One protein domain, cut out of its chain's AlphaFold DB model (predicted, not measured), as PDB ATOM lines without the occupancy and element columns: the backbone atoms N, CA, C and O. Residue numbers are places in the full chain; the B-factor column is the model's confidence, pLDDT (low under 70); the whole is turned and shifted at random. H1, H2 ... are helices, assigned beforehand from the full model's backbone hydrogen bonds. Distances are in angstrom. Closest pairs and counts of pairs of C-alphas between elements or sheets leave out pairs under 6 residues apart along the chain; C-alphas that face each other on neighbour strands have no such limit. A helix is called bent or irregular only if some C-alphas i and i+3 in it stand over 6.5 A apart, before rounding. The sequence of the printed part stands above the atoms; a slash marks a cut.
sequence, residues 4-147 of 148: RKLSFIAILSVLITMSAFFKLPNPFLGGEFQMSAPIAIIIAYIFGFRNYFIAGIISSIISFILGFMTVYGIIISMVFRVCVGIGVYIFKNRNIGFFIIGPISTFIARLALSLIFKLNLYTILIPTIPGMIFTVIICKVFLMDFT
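What this domain is: This is residues 4 to 147 of the 148 residues of an uncharacterized protein of Peptoniphilus indolicus ATCC 29427 (UniProt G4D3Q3). A short helix, H2, stands in the middle, and the other five wrap round it as an open ring in the order H1, H3, H4, H5, H6; H2 touches each of them, and the ring stays open between H1 and H6. H2 to H6 form an up-and-down bundle, each helix running against the one before it, partly aligned and partly crossed. The printed part has 144 residues with six named helices, H1 to H6 in chain order, and no named strand: the class is all helix. It is compact, with a radius of gyration of the C-alphas of 14.3 A and spans of 42 by 34 by 23 A.

How they stand to each other: H1, residues 4 to 21, touches H2, residues 36 to 47, with residues 16 to 20 alone; the closest C-alphas, of Ala 20 and Ser 36, are 4.8 A apart. H1 also touches H3, residues 49 to 65, at a steep tilt of 53 degrees, the same way, closest at the C-alphas of Ser 13 and Ala 55, 4.3 A. H3 and H4, residues 71 to 91, are a hairpin at a shallow tilt of 7 degrees, closest at the C-alphas of Phe 49 and Gly 85, 5.7 A. H4 touches H5, residues 95 to 117, closest at the C-alphas of Ile 76 and Ala 109, 5.0 A; their tilt of 36 degrees is only just steep. H5 and H6, residues 121 to 145, run opposite ways at a shallow tilt of 22 degrees, with the C-alphas of Pro 103 and Met 132 closest at 4.9 A. The hub H2 touches H6 with residues 37 to 42 alone, closest at the C-alphas of Pro 38 and Thr 135, 5.1 A. H1 and H6 are apart. Every O i to N i+4 pair is within hydrogen-bond range in H1, H2, H3 and H4, against 15 of 19 in H5 and 17 of 21 in H6.

Where its parts are: H1 begins at C-alpha 4 (-22.821, -45.837, -32.782) and is 26.5 A long. H2 measures 15.5 A, H3 24.2 A, H4 30.3 A and H5 34.5 A, with a kink of 28 degrees near residue 103. H6, 35.5 A, has a kink of 43 degrees near residue 128 and is irregular, C-alphas 127 and 130 being 7.1 A apart; it ends at C-alpha 145 (0.909, -53.219, -23.961).

The domain as a whole: The C-alphas farthest apart, of Arg 4 and Asn 120, are 45.5 A apart. The printed part has no cut. The link from H1 to H2 is long, with residues 23 to 24 and 33 to 34 in a short antiparallel pairing; the other links are tight. Mean pLDDT of the printed part is 83.7, and residues 25 to 31, 93 to 97 and 144 to 147 are under 70.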
ATOM      1  N   ARG A   4     -24.068 -45.188 -33.231       88.69
ATOM      2  CA  ARG A   4     -22.821 -45.837 -32.782       88.69
ATOM      3  C   ARG A   4     -21.903 -44.922 -31.958       88.69
ATOM      4  O   ARG A   4     -21.317 -45.366 -30.976       88.69
ATOM      5  N   LYS A   5     -21.758 -43.648 -32.343       88.31
ATOM      6  CA  LYS A   5     -20.886 -42.695 -31.633       88.31
ATOM      7  C   LYS A   5     -21.476 -42.285 -30.284       88.31
ATOM      8  O   LYS A   5     -20.722 -42.052 -29.346       88.31
ATOM      9  N   LEU A   6     -22.802 -42.207 -30.193       89.69
ATOM     10  CA  LEU A   6     -23.501 -41.904 -28.948       89.69
ATOM     11  C   LEU A   6     -23.315 -43.047 -27.942       89.69
ATOM     12  O   LEU A   6     -22.864 -42.808 -26.826       89.69
ATOM     13  N   SER A   7     -23.561 -44.288 -28.376       91.69
ATOM     14  CA  SER A   7     -23.362 -45.491 -27.561       91.69
ATOM     15  C   SER A   7     -21.917 -45.618 -27.083       91.69
ATOM     16  O   SER A   7     -21.670 -45.921 -25.921       91.69
ATOM     17  N   PHE A   8     -20.955 -45.316 -27.957       92.31
ATOM     18  CA  PHE A   8     -19.540 -45.333 -27.603       92.31
ATOM     19  C   PHE A   8     -19.196 -44.334 -26.486       92.31
ATOM     20  O   PHE A   8     -18.553 -44.703 -25.508       92.31
ATOM     21  N   ILE A   9     -19.665 -43.084 -26.589       92.62
ATOM     22  CA  ILE A   9     -19.455 -42.059 -25.552       92.62
ATOM     23  C   ILE A   9     -20.152 -42.452 -24.244       92.62
ATOM     24  O   ILE A   9     -19.582 -42.244 -23.174       92.62
ATOM     25  N   ALA A  10     -21.345 -43.051 -24.316       92.62
ATOM     26  CA  ALA A  10     -22.069 -43.529 -23.141       92.62
ATOM     27  C   ALA A  10     -21.277 -44.612 -22.394       92.62
ATOM     28  O   ALA A  10     -21.037 -44.469 -21.196       92.62
ATOM     29  N   ILE A  11     -20.775 -45.630 -23.098       94.12
ATOM     30  CA  ILE A  11     -19.933 -46.683 -22.503       94.12
ATOM     31  C   ILE A  11     -18.682 -46.076 -21.857       94.12
ATOM     32  O   ILE A  11     -18.351 -46.395 -20.717       94.12
ATOM     33  N   LEU A  12     -18.024 -45.149 -22.554       92.88
ATOM     34  CA  LEU A  12     -16.837 -44.464 -22.047       92.88
ATOM     35  C   LEU A  12     -17.146 -43.663 -20.772       92.88
ATOM     36  O   LEU A  12     -16.364 -43.676 -19.825       92.88
ATOM     37  N   SER A  13     -18.306 -43.003 -20.723       91.94
ATOM     38  CA  SER A  13     -18.747 -42.250 -19.547       91.94
ATOM     39  C   SER A  13     -19.022 -43.161 -18.352       91.94
ATOM     40  O   SER A  13     -18.613 -42.833 -17.240       91.94
ATOM     41  N   VAL A  14     -19.628 -44.334 -18.566       92.12
ATOM     42  CA  VAL A  14     -19.860 -45.325 -17.507       92.12
ATOM     43  C   VAL A  14     -18.531 -45.850 -16.976       92.12
ATOM     44  O   VAL A  14     -18.350 -45.904 -15.765       92.12
ATOM     45  N   LEU A  15     -17.572 -46.149 -17.855       92.25
ATOM     46  CA  LEU A  15     -16.250 -46.632 -17.456       92.25
ATOM     47  C   LEU A  15     -15.505 -45.595 -16.602       92.25
ATOM     48  O   LEU A  15     -15.020 -45.922 -15.519       92.25
ATOM     49  N   ILE A  16     -15.487 -44.327 -17.031       91.69
ATOM     50  CA  ILE A  16     -14.887 -43.234 -16.246       91.69
ATOM     51  C   ILE A  16     -15.608 -43.096 -14.899       91.69
ATOM     52  O   ILE A  16     -14.949 -42.994 -13.865       91.69
ATOM     53  N   THR A  17     -16.941 -43.163 -14.889       90.69
ATOM     54  CA  THR A  17     -17.742 -43.046 -13.661       90.69
ATOM     55  C   THR A  17     -17.402 -44.168 -12.694       90.69
ATOM     56  O   THR A  17     -17.025 -43.870 -11.571       90.69
ATOM     57  N   MET A  18     -17.440 -45.430 -13.137       89.75
ATOM     58  CA  MET A  18     -17.082 -46.610 -12.340       89.75
ATOM     59  C   MET A  18     -15.666 -46.497 -11.771       89.75
ATOM     60  O   MET A  18     -15.452 -46.741 -10.589       89.75
ATOM     61  N   SER A  19     -14.701 -46.042 -12.572       86.75
ATOM     62  CA  SER A  19     -13.333 -45.836 -12.083       86.75
ATOM     63  C   SER A  19     -13.201 -44.716 -11.046       86.75
ATOM     64  O   SER A  19     -12.305 -44.764 -10.210       86.75
ATOM     65  N   ALA A  20     -14.088 -43.716 -11.067       81.75
ATOM     66  CA  ALA A  20     -14.075 -42.608 -10.114       81.75
ATOM     67  C   ALA A  20     -14.566 -43.009  -8.712       81.75
ATOM     68  O   ALA A  20     -14.241 -42.319  -7.744       81.75
ATOM     69  N   PHE A  21     -15.303 -44.120  -8.590       81.19
ATOM     70  CA  PHE A  21     -15.654 -44.701  -7.289       81.19
ATOM     71  C   PHE A  21     -14.438 -45.237  -6.553       81.19
ATOM     72  O   PHE A  21     -14.348 -45.126  -5.332       81.19
ATOM     73  N   PHE A  22     -13.502 -45.826  -7.294       80.88
ATOM     74  CA  PHE A  22     -12.280 -46.350  -6.720       80.88
ATOM     75  C   PHE A  22     -11.353 -45.177  -6.414       80.88
ATOM     76  O   PHE A  22     -10.678 -44.626  -7.287       80.88
ATOM     77  N   LYS A  23     -11.352 -44.768  -5.148       76.44
ATOM     78  CA  LYS A  23     -10.436 -43.765  -4.619       76.44
ATOM     79  C   LYS A  23      -9.537 -44.412  -3.587       76.44
ATOM     80  O   LYS A  23      -9.996 -45.215  -2.777       76.44
ATOM     81  N   LEU A  24      -8.261 -44.050  -3.607       71.69
ATOM     82  CA  LEU A  24      -7.368 -44.407  -2.516       71.69
ATOM     83  C   LEU A  24      -7.780 -43.597  -1.279       71.69
ATOM     84  O   LEU A  24      -7.796 -42.360  -1.365       71.69
ATOM     85  N   PRO A  25      -8.145 -44.267  -0.166       60.84
ATOM     86  CA  PRO A  25      -8.576 -43.583   1.039       60.84
ATOM     87  C   PRO A  25      -7.433 -42.715   1.548       60.84
ATOM     88  O   PRO A  25      -6.284 -43.152   1.627       60.84
ATOM     89  N   ASN A  26      -7.755 -41.466   1.864       63.34
ATOM     90  CA  ASN A  26      -6.794 -40.510   2.372       63.34
ATOM     91  C   ASN A  26      -7.399 -39.760   3.562       63.34
ATOM     92  O   ASN A  26      -8.528 -39.288   3.437       63.34
ATOM     93  N   PRO A  27      -6.683 -39.617   4.691       59.69
ATOM     94  CA  PRO A  27      -7.188 -38.893   5.859       59.69
ATOM     95  C   PRO A  27      -7.473 -37.398   5.618       59.69
ATOM     96  O   PRO A  27      -8.129 -36.770   6.445       59.69
ATOM     97  N   PHE A  28      -7.011 -36.808   4.509       63.78
ATOM     98  CA  PHE A  28      -7.189 -35.381   4.229       63.78
ATOM     99  C   PHE A  28      -8.333 -35.093   3.252       63.78
ATOM    100  O   PHE A  28      -8.406 -35.664   2.160       63.78
ATOM    101  N   LEU A  29      -9.182 -34.120   3.606       59.69
ATOM    102  CA  LEU A  29     -10.262 -33.624   2.750       59.69
ATOM    103  C   LEU A  29      -9.712 -33.133   1.409       59.69
ATOM    104  O   LEU A  29      -8.804 -32.307   1.335       59.69
ATOM    105  N   GLY A  30     -10.263 -33.678   0.328       60.59
ATOM    106  CA  GLY A  30      -9.793 -33.412  -1.024       60.59
ATOM    107  C   GLY A  30      -8.542 -34.201  -1.408       60.59
ATOM    108  O   GLY A  30      -8.366 -34.416  -2.594       60.59
ATOM    109  N   GLY A  31      -7.727 -34.714  -0.485       63.88
ATOM    110  CA  GLY A  31      -6.503 -35.484  -0.769       63.88
ATOM    111  C   GLY A  31      -6.728 -36.856  -1.420       63.88
ATOM    112  O   GLY A  31      -5.767 -37.524  -1.796       63.88
ATOM    113  N   GLU A  32      -7.985 -37.268  -1.589       72.25
ATOM    114  CA  GLU A  32      -8.362 -38.513  -2.250       72.25
ATOM    115  C   GLU A  32      -7.817 -38.559  -3.678       72.25
ATOM    116  O   GLU A  32      -8.111 -37.702  -4.523       72.25
ATOM    117  N   PHE A  33      -7.020 -39.584  -3.951       75.44
ATOM    118  CA  PHE A  33      -6.553 -39.853  -5.293       75.44
ATOM    119  C   PHE A  33      -7.559 -40.761  -6.008       75.44
ATOM    120  O   PHE A  33      -7.860 -41.858  -5.536       75.44
ATOM    121  N   GLN A  34      -8.091 -40.294  -7.138       79.62
ATOM    122  CA  GLN A  34      -9.073 -41.037  -7.925       79.62
ATOM    123  C   GLN A  34      -8.372 -41.925  -8.952       79.62
ATOM    124  O   GLN A  34      -7.569 -41.441  -9.753       79.62
ATOM    125  N   MET A  35      -8.762 -43.198  -9.017       79.06
ATOM    126  CA  MET A  35      -8.286 -44.119 -10.057       79.06
ATOM    127  C   MET A  35      -8.776 -43.746 -11.461       79.06
ATOM    128  O   MET A  35      -8.251 -44.241 -12.457       79.06
ATOM    129  N   SER A  36      -9.733 -42.825 -11.567       81.62
ATOM    130  CA  SER A  36     -10.167 -42.262 -12.844       81.62
ATOM    131  C   SER A  36      -9.047 -41.539 -13.595       81.62
ATOM    132  O   SER A  36      -9.091 -41.496 -14.819       81.62
ATOM    133  N   ALA A  37      -8.026 -41.010 -12.908       83.44
ATOM    134  CA  ALA A  37      -6.933 -40.252 -13.517       83.44
ATOM    135  C   ALA A  37      -6.072 -41.061 -14.517       83.44
ATOM    136  O   ALA A  37      -5.958 -40.630 -15.666       83.44
ATOM    137  N   PRO A  38      -5.490 -42.228 -14.173       84.81
ATOM    138  CA  PRO A  38      -4.721 -43.022 -15.137       84.81
ATOM    139  C   PRO A  38      -5.591 -43.551 -16.285       84.81
ATOM    140  O   PRO A  38      -5.189 -43.508 -17.448       84.81
ATOM    141  N   ILE A  39      -6.818 -43.979 -15.979       87.19
ATOM    142  CA  ILE A  39      -7.775 -44.483 -16.971       87.19
ATOM    143  C   ILE A  39      -8.167 -43.378 -17.957       87.19
ATOM    144  O   ILE A  39      -8.207 -43.596 -19.165       87.19
ATOM    145  N   ALA A  40      -8.384 -42.163 -17.461       86.44
ATOM    146  CA  ALA A  40      -8.651 -40.983 -18.266       86.44
ATOM    147  C   ALA A  40      -7.540 -40.686 -19.280       86.44
ATOM    148  O   ALA A  40      -7.834 -40.400 -20.439       86.44
ATOM    149  N   ILE A  41      -6.279 -40.759 -18.851       88.19
ATOM    150  CA  ILE A  41      -5.114 -40.525 -19.713       88.19
ATOM    151  C   ILE A  41      -5.080 -41.560 -20.843       88.19
ATOM    152  O   ILE A  41      -4.937 -41.193 -22.007       88.19
ATOM    153  N   ILE A  42      -5.278 -42.840 -20.509       87.06
ATOM    154  CA  ILE A  42      -5.303 -43.944 -21.479       87.06
ATOM    155  C   ILE A  42      -6.450 -43.757 -22.481       87.06
ATOM    156  O   ILE A  42      -6.251 -43.857 -23.689       87.06
ATOM    157  N   ILE A  43      -7.647 -43.420 -21.999       88.50
ATOM    158  CA  ILE A  43      -8.812 -43.168 -22.852       88.50
ATOM    159  C   ILE A  43      -8.566 -41.980 -23.789       88.50
ATOM    160  O   ILE A  43      -8.901 -42.051 -24.972       88.50
ATOM    161  N   ALA A  44      -7.986 -40.892 -23.277       87.81
ATOM    162  CA  ALA A  44      -7.665 -39.711 -24.069       87.81
ATOM    163  C   ALA A  44      -6.613 -40.007 -25.149       87.81
ATOM    164  O   ALA A  44      -6.722 -39.472 -26.252       87.81
ATOM    165  N   TYR A  45      -5.645 -40.877 -24.841       84.44
ATOM    166  CA  TYR A  45      -4.620 -41.348 -25.771       84.44
ATOM    167  C   TYR A  45      -5.206 -42.228 -26.887       84.44
ATOM    168  O   TYR A  45      -5.020 -41.934 -28.063       84.44
ATOM    169  N   ILE A  46      -5.966 -43.271 -26.536       85.00
ATOM    170  CA  ILE A  46      -6.457 -44.276 -27.498       85.00
ATOM    171  C   ILE A  46      -7.632 -43.744 -28.331       85.00
ATOM    172  O   ILE A  46      -7.674 -43.905 -29.548       85.00
ATOM    173  N   PHE A  47      -8.617 -43.121 -27.680       85.19
ATOM    174  CA  PHE A  47      -9.899 -42.768 -28.306       85.19
ATOM    175  C   PHE A  47     -10.024 -41.284 -28.673       85.19
ATOM    176  O   PHE A  47     -11.042 -40.861 -29.240       85.19
ATOM    177  N   GLY A  48      -8.992 -40.501 -28.357       86.31
ATOM    178  CA  GLY A  48      -8.879 -39.080 -28.648       86.31
ATOM    179  C   GLY A  48      -9.567 -38.170 -27.626       86.31
ATOM    180  O   GLY A  48     -10.615 -38.482 -27.049       86.31
ATOM    181  N   PHE A  49      -9.007 -36.966 -27.470       87.19
ATOM    182  CA  PHE A  49      -9.444 -35.975 -26.484       87.19
ATOM    183  C   PHE A  49     -10.931 -35.606 -26.588       87.19
ATOM    184  O   PHE A  49     -11.611 -35.499 -25.572       87.19
ATOM    185  N   ARG A  50     -11.477 -35.449 -27.801       88.06
ATOM    186  CA  ARG A  50     -12.862 -34.980 -27.980       88.06
ATOM    187  C   ARG A  50     -13.899 -35.949 -27.402       88.06
ATOM    188  O   ARG A  50     -14.860 -35.507 -26.779       88.06
ATOM    189  N   ASN A  51     -13.720 -37.254 -27.611       89.44
ATOM    190  CA  ASN A  51     -14.643 -38.261 -27.079       89.44
ATOM    191  C   ASN A  51     -14.458 -38.412 -25.564       89.44
ATOM    192  O   ASN A  51     -15.444 -38.470 -24.832       89.44
ATOM    193  N   TYR A  52     -13.202 -38.395 -25.106       90.75
ATOM    194  CA  TYR A  52     -12.847 -38.403 -23.690       90.75
ATOM    195  C   TYR A  52     -13.466 -37.230 -22.918       90.75
ATOM    196  O   TYR A  52     -14.064 -37.438 -21.869       90.75
ATOM    197  N   PHE A  53     -13.368 -36.006 -23.440       92.06
ATOM    198  CA  PHE A  53     -13.840 -34.805 -22.754       92.06
ATOM    199  C   PHE A  53     -15.362 -34.820 -22.560       92.06
ATOM    200  O   PHE A  53     -15.846 -34.572 -21.458       92.06
ATOM    201  N   ILE A  54     -16.116 -35.193 -23.602       92.75
ATOM    202  CA  ILE A  54     -17.583 -35.301 -23.538       92.75
ATOM    203  C   ILE A  54     -18.001 -36.412 -22.569       92.75
ATOM    204  O   ILE A  54     -18.822 -36.175 -21.683       92.75
ATOM    205  N   ALA A  55     -17.418 -37.608 -22.706       92.88
ATOM    206  CA  ALA A  55     -17.683 -38.728 -21.802       92.88
ATOM    207  C   ALA A  55     -17.341 -38.371 -20.353       92.88
ATOM    208  O   ALA A  55     -18.058 -38.731 -19.421       92.88
ATOM    209  N   GLY A  56     -16.266 -37.610 -20.178       91.69
ATOM    210  CA  GLY A  56     -15.869 -37.061 -18.909       91.69
ATOM    211  C   GLY A  56     -16.958 -36.175 -18.311       91.69
ATOM    212  O   GLY A  56     -17.369 -36.417 -17.176       91.69
ATOM    213  N   ILE A  57     -17.410 -35.141 -19.027       93.50
ATOM    214  CA  ILE A  57     -18.415 -34.203 -18.500       93.50
ATOM    215  C   ILE A  57     -19.651 -34.961 -18.015       93.50
ATOM    216  O   ILE A  57     -20.090 -34.750 -16.885       93.50
ATOM    217  N   ILE A  58     -20.139 -35.899 -18.830       93.62
ATOM    218  CA  ILE A  58     -21.263 -36.773 -18.483       93.62
ATOM    219  C   ILE A  58     -20.957 -37.550 -17.198       93.62
ATOM    220  O   ILE A  58     -21.748 -37.528 -16.261       93.62
ATOM    221  N   SER A  59     -19.777 -38.169 -17.116       92.06
ATOM    222  CA  SER A  59     -19.342 -38.909 -15.933       92.06
ATOM    223  C   SER A  59     -19.310 -38.048 -14.667       92.06
ATOM    224  O   SER A  59     -19.793 -38.482 -13.630       92.06
ATOM    225  N   SER A  60     -18.816 -36.810 -14.737       91.00
ATOM    226  CA  SER A  60     -18.774 -35.918 -13.570       91.00
ATOM    227  C   SER A  60     -20.164 -35.524 -13.083       91.00
ATOM    228  O   SER A  60     -20.373 -35.437 -11.877       91.00
ATOM    229  N   ILE A  61     -21.109 -35.312 -14.003       92.19
ATOM    230  CA  ILE A  61     -22.506 -35.023 -13.659       92.19
ATOM    231  C   ILE A  61     -23.138 -36.245 -12.984       92.19
ATOM    232  O   ILE A  61     -23.734 -36.115 -11.919       92.19
ATOM    233  N   ILE A  62     -22.952 -37.438 -13.555       92.00
ATOM    234  CA  ILE A  62     -23.471 -38.691 -12.992       92.00
ATOM    235  C   ILE A  62     -22.883 -38.942 -11.597       92.00
ATOM    236  O   ILE A  62     -23.623 -39.186 -10.649       92.00
ATOM    237  N   SER A  63     -21.562 -38.833 -11.445       89.31
ATOM    238  CA  SER A  63     -20.887 -39.030 -10.159       89.31
ATOM    239  C   SER A  63     -21.305 -38.011  -9.095       89.31
ATOM    240  O   SER A  63     -21.266 -38.338  -7.910       89.31
ATOM    241  N   PHE A  64     -21.704 -36.798  -9.493       89.38
ATOM    242  CA  PHE A  64     -22.251 -35.799  -8.575       89.38
ATOM    243  C   PHE A  64     -23.670 -36.151  -8.130       89.38
ATOM    244  O   PHE A  64     -23.942 -36.167  -6.935       89.38
ATOM    245  N   ILE A  65     -24.554 -36.483  -9.079       90.62
ATOM    246  CA  ILE A  65     -25.954 -36.844  -8.799       90.62
ATOM    247  C   ILE A  65     -26.029 -38.065  -7.881       90.62
ATOM    248  O   ILE A  65     -26.849 -38.107  -6.971       90.62
ATOM    249  N   LEU A  66     -25.152 -39.046  -8.095       87.94
ATOM    250  CA  LEU A  66     -25.105 -40.249  -7.272       87.94
ATOM    251  C   LEU A  66     -24.404 -40.046  -5.910       87.94
ATOM    252  O   LEU A  66     -24.368 -40.969  -5.104       87.94
ATOM    253  N   GLY A  67     -23.827 -38.867  -5.648       83.00
ATOM    254  CA  GLY A  67     -23.188 -38.536  -4.370       83.00
ATOM    255  C   GLY A  67     -21.758 -39.062  -4.180       83.00
ATOM    256  O   GLY A  67     -21.194 -38.913  -3.099       83.00
ATOM    257  N   PHE A  68     -21.123 -39.640  -5.207       80.00
ATOM    258  CA  PHE A  68     -19.759 -40.195  -5.104       80.00
ATOM    259  C   PHE A  68     -18.651 -39.138  -5.153       80.00
ATOM    260  O   PHE A  68     -17.516 -39.371  -4.719       80.00
ATOM    261  N   MET A  69     -18.951 -37.967  -5.712       80.56
ATOM    262  CA  MET A  69     -18.003 -36.867  -5.843       80.56
ATOM    263  C   MET A  69     -18.529 -35.608  -5.166       80.56
ATOM    264  O   MET A  69     -19.641 -35.162  -5.425       80.56
ATOM    265  N   THR A  70     -17.681 -34.994  -4.345       86.62
ATOM    266  CA  THR A  70     -17.911 -33.649  -3.815       86.62
ATOM    267  C   THR A  70     -17.635 -32.594  -4.889       86.62
ATOM    268  O   THR A  70     -16.980 -32.866  -5.900       86.62
ATOM    269  N   VAL A  71     -18.065 -31.354  -4.641       86.00
ATOM    270  CA  VAL A  71     -17.785 -30.204  -5.522       86.00
ATOM    271  C   VAL A  71     -16.277 -30.039  -5.768       86.00
ATOM    272  O   VAL A  71     -15.856 -29.838  -6.906       86.00
ATOM    273  N   TYR A  72     -15.448 -30.234  -4.735       85.69
ATOM    274  CA  TYR A  72     -13.987 -30.232  -4.863       85.69
ATOM    275  C   TYR A  72     -13.498 -31.294  -5.856       85.69
ATOM    276  O   TYR A  72     -12.679 -31.003  -6.726       85.69
ATOM    277  N   GLY A  73     -14.042 -32.513  -5.761       86.88
ATOM    278  CA  GLY A  73     -13.732 -33.617  -6.665       86.88
ATOM    279  C   GLY A  73     -14.022 -33.281  -8.126       86.88
ATOM    280  O   GLY A  73     -13.209 -33.589  -8.992       86.88
ATOM    281  N   ILE A  74     -15.146 -32.616  -8.402       88.88
ATOM    282  CA  ILE A  74     -15.535 -32.225  -9.765       88.88
ATOM    283  C   ILE A  74     -14.566 -31.194 -10.332       88.88
ATOM    284  O   ILE A  74     -14.126 -31.343 -11.471       88.88
ATOM    285  N   ILE A  75     -14.198 -30.183  -9.540       89.75
ATOM    286  CA  ILE A  75     -13.240 -29.151  -9.955       89.75
ATOM    287  C   ILE A  75     -11.903 -29.801 -10.323       89.75
ATOM    288  O   ILE A  75     -11.384 -29.557 -11.412       89.75
ATOM    289  N   ILE A  76     -11.391 -30.696  -9.471       89.25
ATOM    290  CA  ILE A  76     -10.149 -31.434  -9.738       89.25
ATOM    291  C   ILE A  76     -10.267 -32.227 -11.044       89.25
ATOM    292  O   ILE A  76      -9.398 -32.111 -11.908       89.25
ATOM    293  N   SER A  77     -11.341 -33.003 -11.225       90.00
ATOM    294  CA  SER A  77     -11.532 -33.822 -12.427       90.00
ATOM    295  C   SER A  77     -11.667 -32.990 -13.705       90.00
ATOM    296  O   SER A  77     -11.190 -33.416 -14.757       90.00
ATOM    297  N   MET A  78     -12.286 -31.807 -13.643       92.75
ATOM    298  CA  MET A  78     -12.414 -30.911 -14.797       92.75
ATOM    299  C   MET A  78     -11.085 -30.253 -15.166       92.75
ATOM    300  O   MET A  78     -10.714 -30.269 -16.339       92.75
ATOM    301  N   VAL A  79     -10.329 -29.744 -14.187       92.81
ATOM    302  CA  VAL A  79      -8.997 -29.172 -14.444       92.81
ATOM    303  C   VAL A  79      -8.062 -30.243 -14.999       92.81
ATOM    304  O   VAL A  79      -7.415 -30.031 -16.023       92.81
ATOM    305  N   PHE A  80      -8.070 -31.434 -14.395       91.75
ATOM    306  CA  PHE A  80      -7.280 -32.570 -14.858       91.75
ATOM    307  C   PHE A  80      -7.561 -32.907 -16.328       91.75
ATOM    308  O   PHE A  80      -6.632 -33.091 -17.109       91.75
ATOM    309  N   ARG A  81      -8.834 -32.924 -16.742       92.19
ATOM    310  CA  ARG A  81      -9.228 -33.183 -18.138       92.19
ATOM    311  C   ARG A  81      -8.664 -32.175 -19.118       92.19
ATOM    312  O   ARG A  81      -8.202 -32.571 -20.186       92.19
ATOM    313  N   VAL A  82      -8.724 -30.891 -18.774       91.94
ATOM    314  CA  VAL A  82      -8.184 -29.823 -19.621       91.94
ATOM    315  C   VAL A  82      -6.669 -29.981 -19.750       91.94
ATOM    316  O   VAL A  82      -6.155 -29.966 -20.867       91.94
ATOM    317  N   CYS A  83      -5.964 -30.237 -18.644       91.38
ATOM    318  CA  CYS A  83      -4.520 -30.476 -18.651       91.38
ATOM    319  C   CYS A  83      -4.127 -31.700 -19.493       91.38
ATOM    320  O   CYS A  83      -3.224 -31.605 -20.323       91.38
ATOM    321  N   VAL A  84      -4.841 -32.821 -19.356       89.00
ATOM    322  CA  VAL A  84      -4.620 -34.016 -20.188       89.00
ATOM    323  C   VAL A  84      -4.882 -33.715 -21.663       89.00
ATOM    324  O   VAL A  84      -4.103 -34.135 -22.514       89.00
ATOM    325  N   GLY A  85      -5.924 -32.944 -21.984       87.44
ATOM    326  CA  GLY A  85      -6.211 -32.515 -23.354       87.44
ATOM    327  C   GLY A  85      -5.097 -31.690 -23.985       87.44
ATOM    328  O   GLY A  85      -4.701 -31.950 -25.122       87.44
ATOM    329  N   ILE A  86      -4.548 -30.742 -23.223       87.75
ATOM    330  CA  ILE A  86      -3.378 -29.957 -23.630       87.75
ATOM    331  C   ILE A  86      -2.175 -30.883 -23.848       87.75
ATOM    332  O   ILE A  86      -1.489 -30.773 -24.863       87.75
ATOM    333  N   GLY A  87      -1.958 -31.853 -22.955       85.81
ATOM    334  CA  GLY A  87      -0.900 -32.850 -23.108       85.81
ATOM    335  C   GLY A  87      -1.028 -33.687 -24.378       85.81
ATOM    336  O   GLY A  87      -0.051 -33.842 -25.107       85.81
ATOM    337  N   VAL A  88      -2.232 -34.169 -24.703       83.50
ATOM    338  CA  VAL A  88      -2.490 -34.918 -25.947       83.50
ATOM    339  C   VAL A  88      -2.110 -34.086 -27.176       83.50
ATOM    340  O   VAL A  88      -1.497 -34.610 -28.108       83.50
ATOM    341  N   TYR A  89      -2.433 -32.790 -27.169       82.44
ATOM    342  CA  TYR A  89      -2.103 -31.880 -28.265       82.44
ATOM    343  C   TYR A  89      -0.593 -31.630 -28.394       82.44
ATOM    344  O   TYR A  89      -0.051 -31.711 -29.497       82.44
ATOM    345  N   ILE A  90       0.097 -31.377 -27.277       82.81
ATOM    346  CA  ILE A  90       1.540 -31.086 -27.251       82.81
ATOM    347  C   ILE A  90       2.362 -32.317 -27.646       82.81
ATOM    348  O   ILE A  90       3.276 -32.222 -28.463       82.81
ATOM    349  N   PHE A  91       2.044 -33.483 -27.084       78.88
ATOM    350  CA  PHE A  91       2.877 -34.674 -27.238       78.88
ATOM    351  C   PHE A  91       2.601 -35.470 -28.516       78.88
ATOM    352  O   PHE A  91       3.346 -36.414 -28.777       78.88
ATOM    353  N   LYS A  92       1.585 -35.104 -29.320       70.12
ATOM    354  CA  LYS A  92       1.247 -35.718 -30.626       70.12
ATOM    355  C   LYS A  92       1.437 -37.247 -30.649       70.12
ATOM    356  O   LYS A  92       2.060 -37.786 -31.557       70.12
ATOM    357  N   ASN A  93       0.919 -37.941 -29.635       63.59
ATOM    358  CA  ASN A  93       1.007 -39.400 -29.482       63.59
ATOM    359  C   ASN A  93       2.385 -40.014 -29.146       63.59
ATOM    360  O   ASN A  93       2.565 -41.219 -29.282       63.59
ATOM    361  N   ARG A  94       3.366 -39.252 -28.644       67.00
ATOM    362  CA  ARG A  94       4.585 -39.852 -28.074       67.00
ATOM    363  C   ARG A  94       4.294 -40.480 -26.709       67.00
ATOM    364  O   ARG A  94       4.009 -39.753 -25.758       67.00
ATOM    365  N   ASN A  95       4.473 -41.800 -26.595       67.50
ATOM    366  CA  ASN A  95       4.233 -42.598 -25.376       67.50
ATOM    367  C   ASN A  95       4.825 -41.973 -24.100       67.50
ATOM    368  O   ASN A  95       4.201 -41.981 -23.045       67.50
ATOM    369  N   ILE A  96       6.018 -41.384 -24.208       64.06
ATOM    370  CA  ILE A  96       6.784 -40.859 -23.070       64.06
ATOM    371  C   ILE A  96       6.106 -39.634 -22.433       64.06
ATOM    372  O   ILE A  96       6.123 -39.481 -21.213       64.06
ATOM    373  N   GLY A  97       5.464 -38.779 -23.236       69.12
ATOM    374  CA  GLY A  97       4.806 -37.564 -22.740       69.12
ATOM    375  C   GLY A  97       3.598 -37.855 -21.849       69.12
ATOM    376  O   GLY A  97       3.296 -37.100 -20.924       69.12
ATOM    377  N   PHE A  98       2.950 -39.000 -22.069       71.69
ATOM    378  CA  PHE A  98       1.766 -39.413 -21.323       71.69
ATOM    379  C   PHE A  98       2.076 -39.944 -19.917       71.69
ATOM    380  O   PHE A  98       1.197 -39.925 -19.060       71.69
ATOM    381  N   PHE A  99       3.320 -40.335 -19.623       79.44
ATOM    382  CA  PHE A  99       3.716 -40.675 -18.249       79.44
ATOM    383  C   PHE A  99       3.812 -39.436 -17.363       79.44
ATOM    384  O   PHE A  99       3.449 -39.473 -16.193       79.44
ATOM    385  N   ILE A 100       4.284 -38.329 -17.935       82.81
ATOM    386  CA  ILE A 100       4.550 -37.094 -17.198       82.81
ATOM    387  C   ILE A 100       3.272 -36.247 -17.092       82.81
ATOM    388  O   ILE A 100       3.061 -35.556 -16.094       82.81
ATOM    389  N   ILE A 101       2.365 -36.344 -18.076       87.31
ATOM    390  CA  ILE A 101       1.131 -35.551 -18.070       87.31
ATOM    391  C   ILE A 101       0.222 -35.871 -16.879       87.31
ATOM    392  O   ILE A 101      -0.462 -34.971 -16.400       87.31
ATOM    393  N   GLY A 102       0.219 -37.105 -16.367       87.38
ATOM    394  CA  GLY A 102      -0.615 -37.492 -15.224       87.38
ATOM    395  C   GLY A 102      -0.245 -36.767 -13.928       87.38
ATOM    396  O   GLY A 102      -1.092 -36.052 -13.375       87.38
ATOM    397  N   PRO A 103       1.013 -36.871 -13.461       89.38
ATOM    398  CA  PRO A 103       1.502 -36.112 -12.314       89.38
ATOM    399  C   PRO A 103       1.355 -34.600 -12.493       89.38
ATOM    400  O   PRO A 103       0.850 -33.934 -11.591       89.38
ATOM    401  N   ILE A 104       1.703 -34.067 -13.673       90.88
ATOM    402  CA  ILE A 104       1.575 -32.630 -13.968       90.88
ATOM    403  C   ILE A 104       0.114 -32.180 -13.865       90.88
ATOM    404  O   ILE A 104      -0.187 -31.196 -13.196       90.88
ATOM    405  N   SER A 105      -0.811 -32.916 -14.482       90.12
ATOM    406  CA  SER A 105      -2.239 -32.577 -14.462       90.12
ATOM    407  C   SER A 105      -2.808 -32.641 -13.050       90.12
ATOM    408  O   SER A 105      -3.611 -31.794 -12.668       90.12
ATOM    409  N   THR A 106      -2.366 -33.615 -12.249       89.62
ATOM    410  CA  THR A 106      -2.767 -33.718 -10.843       89.62
ATOM    411  C   THR A 106      -2.238 -32.521 -10.058       89.62
ATOM    412  O   THR A 106      -3.013 -31.870  -9.369       89.62
ATOM    413  N   PHE A 107      -0.960 -32.167 -10.213       90.56
ATOM    414  CA  PHE A 107      -0.360 -31.004  -9.557       90.56
ATOM    415  C   PHE A 107      -1.109 -29.709  -9.896       90.56
ATOM    416  O   PHE A 107      -1.510 -28.977  -8.992       90.56
ATOM    417  N   ILE A 108      -1.384 -29.465 -11.181       92.31
ATOM    418  CA  ILE A 108      -2.124 -28.280 -11.639       92.31
ATOM    419  C   ILE A 108      -3.547 -28.268 -11.074       92.31
ATOM    420  O   ILE A 108      -4.008 -27.230 -10.607       92.31
ATOM    421  N   ALA A 109      -4.239 -29.410 -11.049       90.69
ATOM    422  CA  ALA A 109      -5.579 -29.498 -10.475       90.69
ATOM    423  C   ALA A 109      -5.595 -29.184  -8.970       90.69
ATOM    424  O   ALA A 109      -6.512 -28.521  -8.484       90.69
ATOM    425  N   ARG A 110      -4.563 -29.610  -8.228       88.62
ATOM    426  CA  ARG A 110      -4.397 -29.285  -6.801       88.62
ATOM    427  C   ARG A 110      -4.039 -27.825  -6.569       88.62
ATOM    428  O   ARG A 110      -4.578 -27.215  -5.649       88.62
ATOM    429  N   LEU A 111      -3.196 -27.262  -7.425       90.75
ATOM    430  CA  LEU A 111      -2.835 -25.852  -7.383       90.75
ATOM    431  C   LEU A 111      -4.060 -24.970  -7.659       90.75
ATOM    432  O   LEU A 111      -4.350 -24.068  -6.879       90.75
ATOM    433  N   ALA A 112      -4.839 -25.292  -8.694       89.88
ATOM    434  CA  ALA A 112      -6.089 -24.604  -9.003       89.88
ATOM    435  C   ALA A 112      -7.074 -24.658  -7.823       89.88
ATOM    436  O   ALA A 112      -7.652 -23.640  -7.455       89.88
ATOM    437  N   LEU A 113      -7.219 -25.822  -7.181       88.69
ATOM    438  CA  LEU A 113      -8.085 -25.971  -6.013       88.69
ATOM    439  C   LEU A 113      -7.633 -25.099  -4.832       88.69
ATOM    440  O   LEU A 113      -8.459 -24.449  -4.194       88.69
ATOM    441  N   SER A 114      -6.328 -25.073  -4.557       87.62
ATOM    442  CA  SER A 114      -5.752 -24.244  -3.499       87.62
ATOM    443  C   SER A 114      -5.980 -22.753  -3.753       87.62
ATOM    444  O   SER A 114      -6.378 -22.049  -2.828       87.62
ATOM    445  N   LEU A 115      -5.820 -22.288  -4.997       87.75
ATOM    446  CA  LEU A 115      -6.076 -20.892  -5.365       87.75
ATOM    447  C   LEU A 115      -7.553 -20.507  -5.215       87.75
ATOM    448  O   LEU A 115      -7.851 -19.439  -4.688       87.75
ATOM    449  N   ILE A 116      -8.472 -21.376  -5.648       87.75
ATOM    450  CA  ILE A 116      -9.919 -21.101  -5.611       87.75
ATOM    451  C   ILE A 116     -10.430 -21.024  -4.166       87.75
ATOM    452  O   ILE A 116     -11.191 -20.121  -3.831       87.75
ATOM    453  N   PHE A 117     -10.008 -21.953  -3.304       84.75
ATOM    454  CA  PHE A 117     -10.533 -22.078  -1.939       84.75
ATOM    455  C   PHE A 117      -9.607 -21.513  -0.853       84.75
ATOM    456  O   PHE A 117      -9.914 -21.642   0.329       84.75
ATOM    457  N   LYS A 118      -8.479 -20.896  -1.235       82.31
ATOM    458  CA  LYS A 118      -7.441 -20.377  -0.321       82.31
ATOM    459  C   LYS A 118      -6.966 -21.414   0.708       82.31
ATOM    460  O   LYS A 118      -6.691 -21.093   1.860       82.31
ATOM    461  N   LEU A 119      -6.888 -22.674   0.288       81.31
ATOM    462  CA  LEU A 119      -6.428 -23.784   1.123       81.31
ATOM    463  C   LEU A 119      -4.905 -23.915   1.041       81.31
ATOM    464  O   LEU A 119      -4.319 -23.661  -0.012       81.31
ATOM    465  N   ASN A 120      -4.261 -24.388   2.108       84.38
ATOM    466  CA  ASN A 120      -2.819 -24.632   2.102       84.38
ATOM    467  C   ASN A 120      -2.441 -25.710   1.074       84.38
ATOM    468  O   ASN A 120      -2.867 -26.861   1.183       84.38
ATOM    469  N   LEU A 121      -1.587 -25.344   0.107       80.88
ATOM    470  CA  LEU A 121      -1.096 -26.242  -0.949       80.88
ATOM    471  C   LEU A 121      -0.541 -27.547  -0.378       80.88
ATOM    472  O   LEU A 121      -0.902 -28.624  -0.842       80.88
ATOM    473  N   TYR A 122       0.300 -27.454   0.653       81.62
ATOM    474  CA  TYR A 122       0.958 -28.608   1.263       81.62
ATOM    475  C   TYR A 122      -0.041 -29.643   1.786       81.62
ATOM    476  O   TYR A 122       0.130 -30.836   1.543       81.62
ATOM    477  N   THR A 123      -1.123 -29.189   2.417       80.19
ATOM    478  CA  THR A 123      -2.158 -30.057   2.993       80.19
ATOM    479  C   THR A 123      -2.891 -30.875   1.931       80.19
ATOM    480  O   THR A 123      -3.317 -31.988   2.212       80.19
ATOM    481  N   ILE A 124      -3.018 -30.360   0.706       81.38
ATOM    482  CA  ILE A 124      -3.717 -31.047  -0.392       81.38
ATOM    483  C   ILE A 124      -2.725 -31.811  -1.284       81.38
ATOM    484  O   ILE A 124      -3.082 -32.819  -1.890       81.38
ATOM    485  N   LEU A 125      -1.476 -31.349  -1.386       83.94
ATOM    486  CA  LEU A 125      -0.480 -31.923  -2.286       83.94
ATOM    487  C   LEU A 125       0.170 -33.184  -1.712       83.94
ATOM    488  O   LEU A 125       0.184 -34.212  -2.385       83.94
ATOM    489  N   ILE A 126       0.669 -33.119  -0.474       81.31
ATOM    490  CA  ILE A 126       1.336 -34.234   0.219       81.31
ATOM    491  C   ILE A 126       0.517 -35.534   0.148       81.31
ATOM    492  O   ILE A 126       1.062 -36.548  -0.295       81.31
ATOM    493  N   PRO A 127      -0.791 -35.533   0.473       81.06
ATOM    494  CA  PRO A 127      -1.603 -36.746   0.389       81.06
ATOM    495  C   PRO A 127      -1.708 -37.350  -1.016       81.06
ATOM    496  O   PRO A 127      -1.988 -38.536  -1.162       81.06
ATOM    497  N   THR A 128      -1.483 -36.559  -2.063       81.81
ATOM    498  CA  THR A 128      -1.704 -36.984  -3.452       81.81
ATOM    499  C   THR A 128      -0.461 -37.561  -4.124       81.81
ATOM    500  O   THR A 128      -0.577 -38.152  -5.197       81.81
ATOM    501  N   ILE A 129       0.708 -37.460  -3.481       84.00
ATOM    502  CA  ILE A 129       1.989 -37.971  -3.994       84.00
ATOM    503  C   ILE A 129       1.936 -39.480  -4.301       84.00
ATOM    504  O   ILE A 129       2.322 -39.854  -5.413       84.00
ATOM    505  N   PRO A 130       1.411 -40.358  -3.415       82.12
ATOM    506  CA  PRO A 130       1.304 -41.787  -3.721       82.12
ATOM    507  C   PRO A 130       0.459 -42.044  -4.973       82.12
ATOM    508  O   PRO A 130       0.799 -42.871  -5.815       82.12
ATOM    509  N   GLY A 131      -0.614 -41.267  -5.130       81.94
ATOM    510  CA  GLY A 131      -1.485 -41.310  -6.294       81.94
ATOM    511  C   GLY A 131      -0.789 -40.910  -7.594       81.94
ATOM    512  O   GLY A 131      -0.927 -41.593  -8.605       81.94
ATOM    513  N   MET A 132       0.019 -39.844  -7.569       88.19
ATOM    514  CA  MET A 132       0.814 -39.425  -8.728       88.19
ATOM    515  C   MET A 132       1.789 -40.524  -9.162       88.19
ATOM    516  O   MET A 132       1.855 -40.841 -10.347       88.19
ATOM    517  N   ILE A 133       2.484 -41.161  -8.217       86.00
ATOM    518  CA  ILE A 133       3.381 -42.291  -8.509       86.00
ATOM    519  C   ILE A 133       2.590 -43.441  -9.145       86.00
ATOM    520  O   ILE A 133       2.997 -43.991 -10.170       86.00
ATOM    521  N   PHE A 134       1.416 -43.750  -8.593       82.94
ATOM    522  CA  PHE A 134       0.543 -44.796  -9.112       82.94
ATOM    523  C   PHE A 134       0.079 -44.522 -10.551       82.94
ATOM    524  O   PHE A 134       0.054 -45.442 -11.370       82.94
ATOM    525  N   THR A 135      -0.201 -43.259 -10.908       85.19
ATOM    526  CA  THR A 135      -0.529 -42.908 -12.304       85.19
ATOM    527  C   THR A 135       0.593 -43.212 -13.271       85.19
ATOM    528  O   THR A 135       0.333 -43.765 -14.336       85.19
ATOM    529  N   VAL A 136       1.834 -42.899 -12.895       86.75
ATOM    530  CA  VAL A 136       3.000 -43.153 -13.743       86.75
ATOM    531  C   VAL A 136       3.154 -44.650 -13.974       86.75
ATOM    532  O   VAL A 136       3.345 -45.072 -15.112       86.75
ATOM    533  N   ILE A 137       3.021 -45.451 -12.914       85.62
ATOM    534  CA  ILE A 137       3.151 -46.910 -12.988       85.62
ATOM    535  C   ILE A 137       2.063 -47.500 -13.889       85.62
ATOM    536  O   ILE A 137       2.396 -48.212 -14.836       85.62
ATOM    537  N   ILE A 138       0.787 -47.171 -13.655       83.88
ATOM    538  CA  ILE A 138      -0.313 -47.707 -14.470       83.88
ATOM    539  C   ILE A 138      -0.180 -47.278 -15.922       83.88
ATOM    540  O   ILE A 138      -0.291 -48.119 -16.810       83.88
ATOM    541  N   CYS A 139       0.064 -45.991 -16.177       81.19
ATOM    542  CA  CYS A 139       0.216 -45.514 -17.543       81.19
ATOM    543  C   CYS A 139       1.385 -46.218 -18.233       81.19
ATOM    544  O   CYS A 139       1.239 -46.591 -19.391       81.19
ATOM    545  N   LYS A 140       2.507 -46.459 -17.538       82.44
ATOM    546  CA  LYS A 140       3.652 -47.204 -18.079       82.44
ATOM    547  C   LYS A 140       3.291 -48.632 -18.459       82.44
ATOM    548  O   LYS A 140       3.572 -49.018 -19.587       82.44
ATOM    549  N   VAL A 141       2.661 -49.377 -17.554       82.62
ATOM    550  CA  VAL A 141       2.262 -50.769 -17.807       82.62
ATOM    551  C   VAL A 141       1.291 -50.836 -18.988       82.62
ATOM    552  O   VAL A 141       1.572 -51.500 -19.977       82.62
ATOM    553  N   PHE A 142       0.208 -50.057 -18.949       77.75
ATOM    554  CA  PHE A 142      -0.820 -50.106 -19.988       77.75
ATOM    555  C   PHE A 142      -0.335 -49.581 -21.348       77.75
ATOM    556  O   PHE A 142      -0.601 -50.202 -22.370       77.75
ATOM    557  N   LEU A 143       0.387 -48.455 -21.407       71.38
ATOM    558  CA  LEU A 143       0.851 -47.913 -22.694       71.38
ATOM    559  C   LEU A 143       1.913 -48.801 -23.357       71.38
ATOM    560  O   LEU A 143       2.013 -48.785 -24.583       71.38
ATOM    561  N   MET A 144       2.676 -49.584 -22.587       64.38
ATOM    562  CA  MET A 144       3.596 -50.584 -23.142       64.38
ATOM    563  C   MET A 144       2.861 -51.731 -23.845       64.38
ATOM    564  O   MET A 144       3.347 -52.207 -24.869       64.38
ATOM    565  N   ASP A 145       1.691 -52.135 -23.354       63.16
ATOM    566  CA  ASP A 145       0.909 -53.219 -23.961       63.16
ATOM    567  C   ASP A 145       0.152 -52.774 -25.222       63.16
ATOM    568  O   ASP A 145      -0.016 -53.559 -26.148       63.16
ATOM    569  N   PHE A 146      -0.254 -51.502 -25.303       60.75
ATOM    570  CA  PHE A 146      -0.968 -50.947 -26.466       60.75
ATOM    571  C   PHE A 146      -0.060 -50.454 -27.606       60.75
ATOM    572  O   PHE A 146      -0.568 -49.974 -28.620       60.75
ATOM    573  N   THR A 147       1.265 -50.503 -27.437       55.38
ATOM    574  CA  THR A 147       2.244 -50.039 -28.444       55.38
ATOM    575  C   THR A 147       3.126 -51.152 -29.013       55.38
ATOM    576  O   THR A 147       4.027 -50.858 -29.799       55.38
TER     577      THR A 147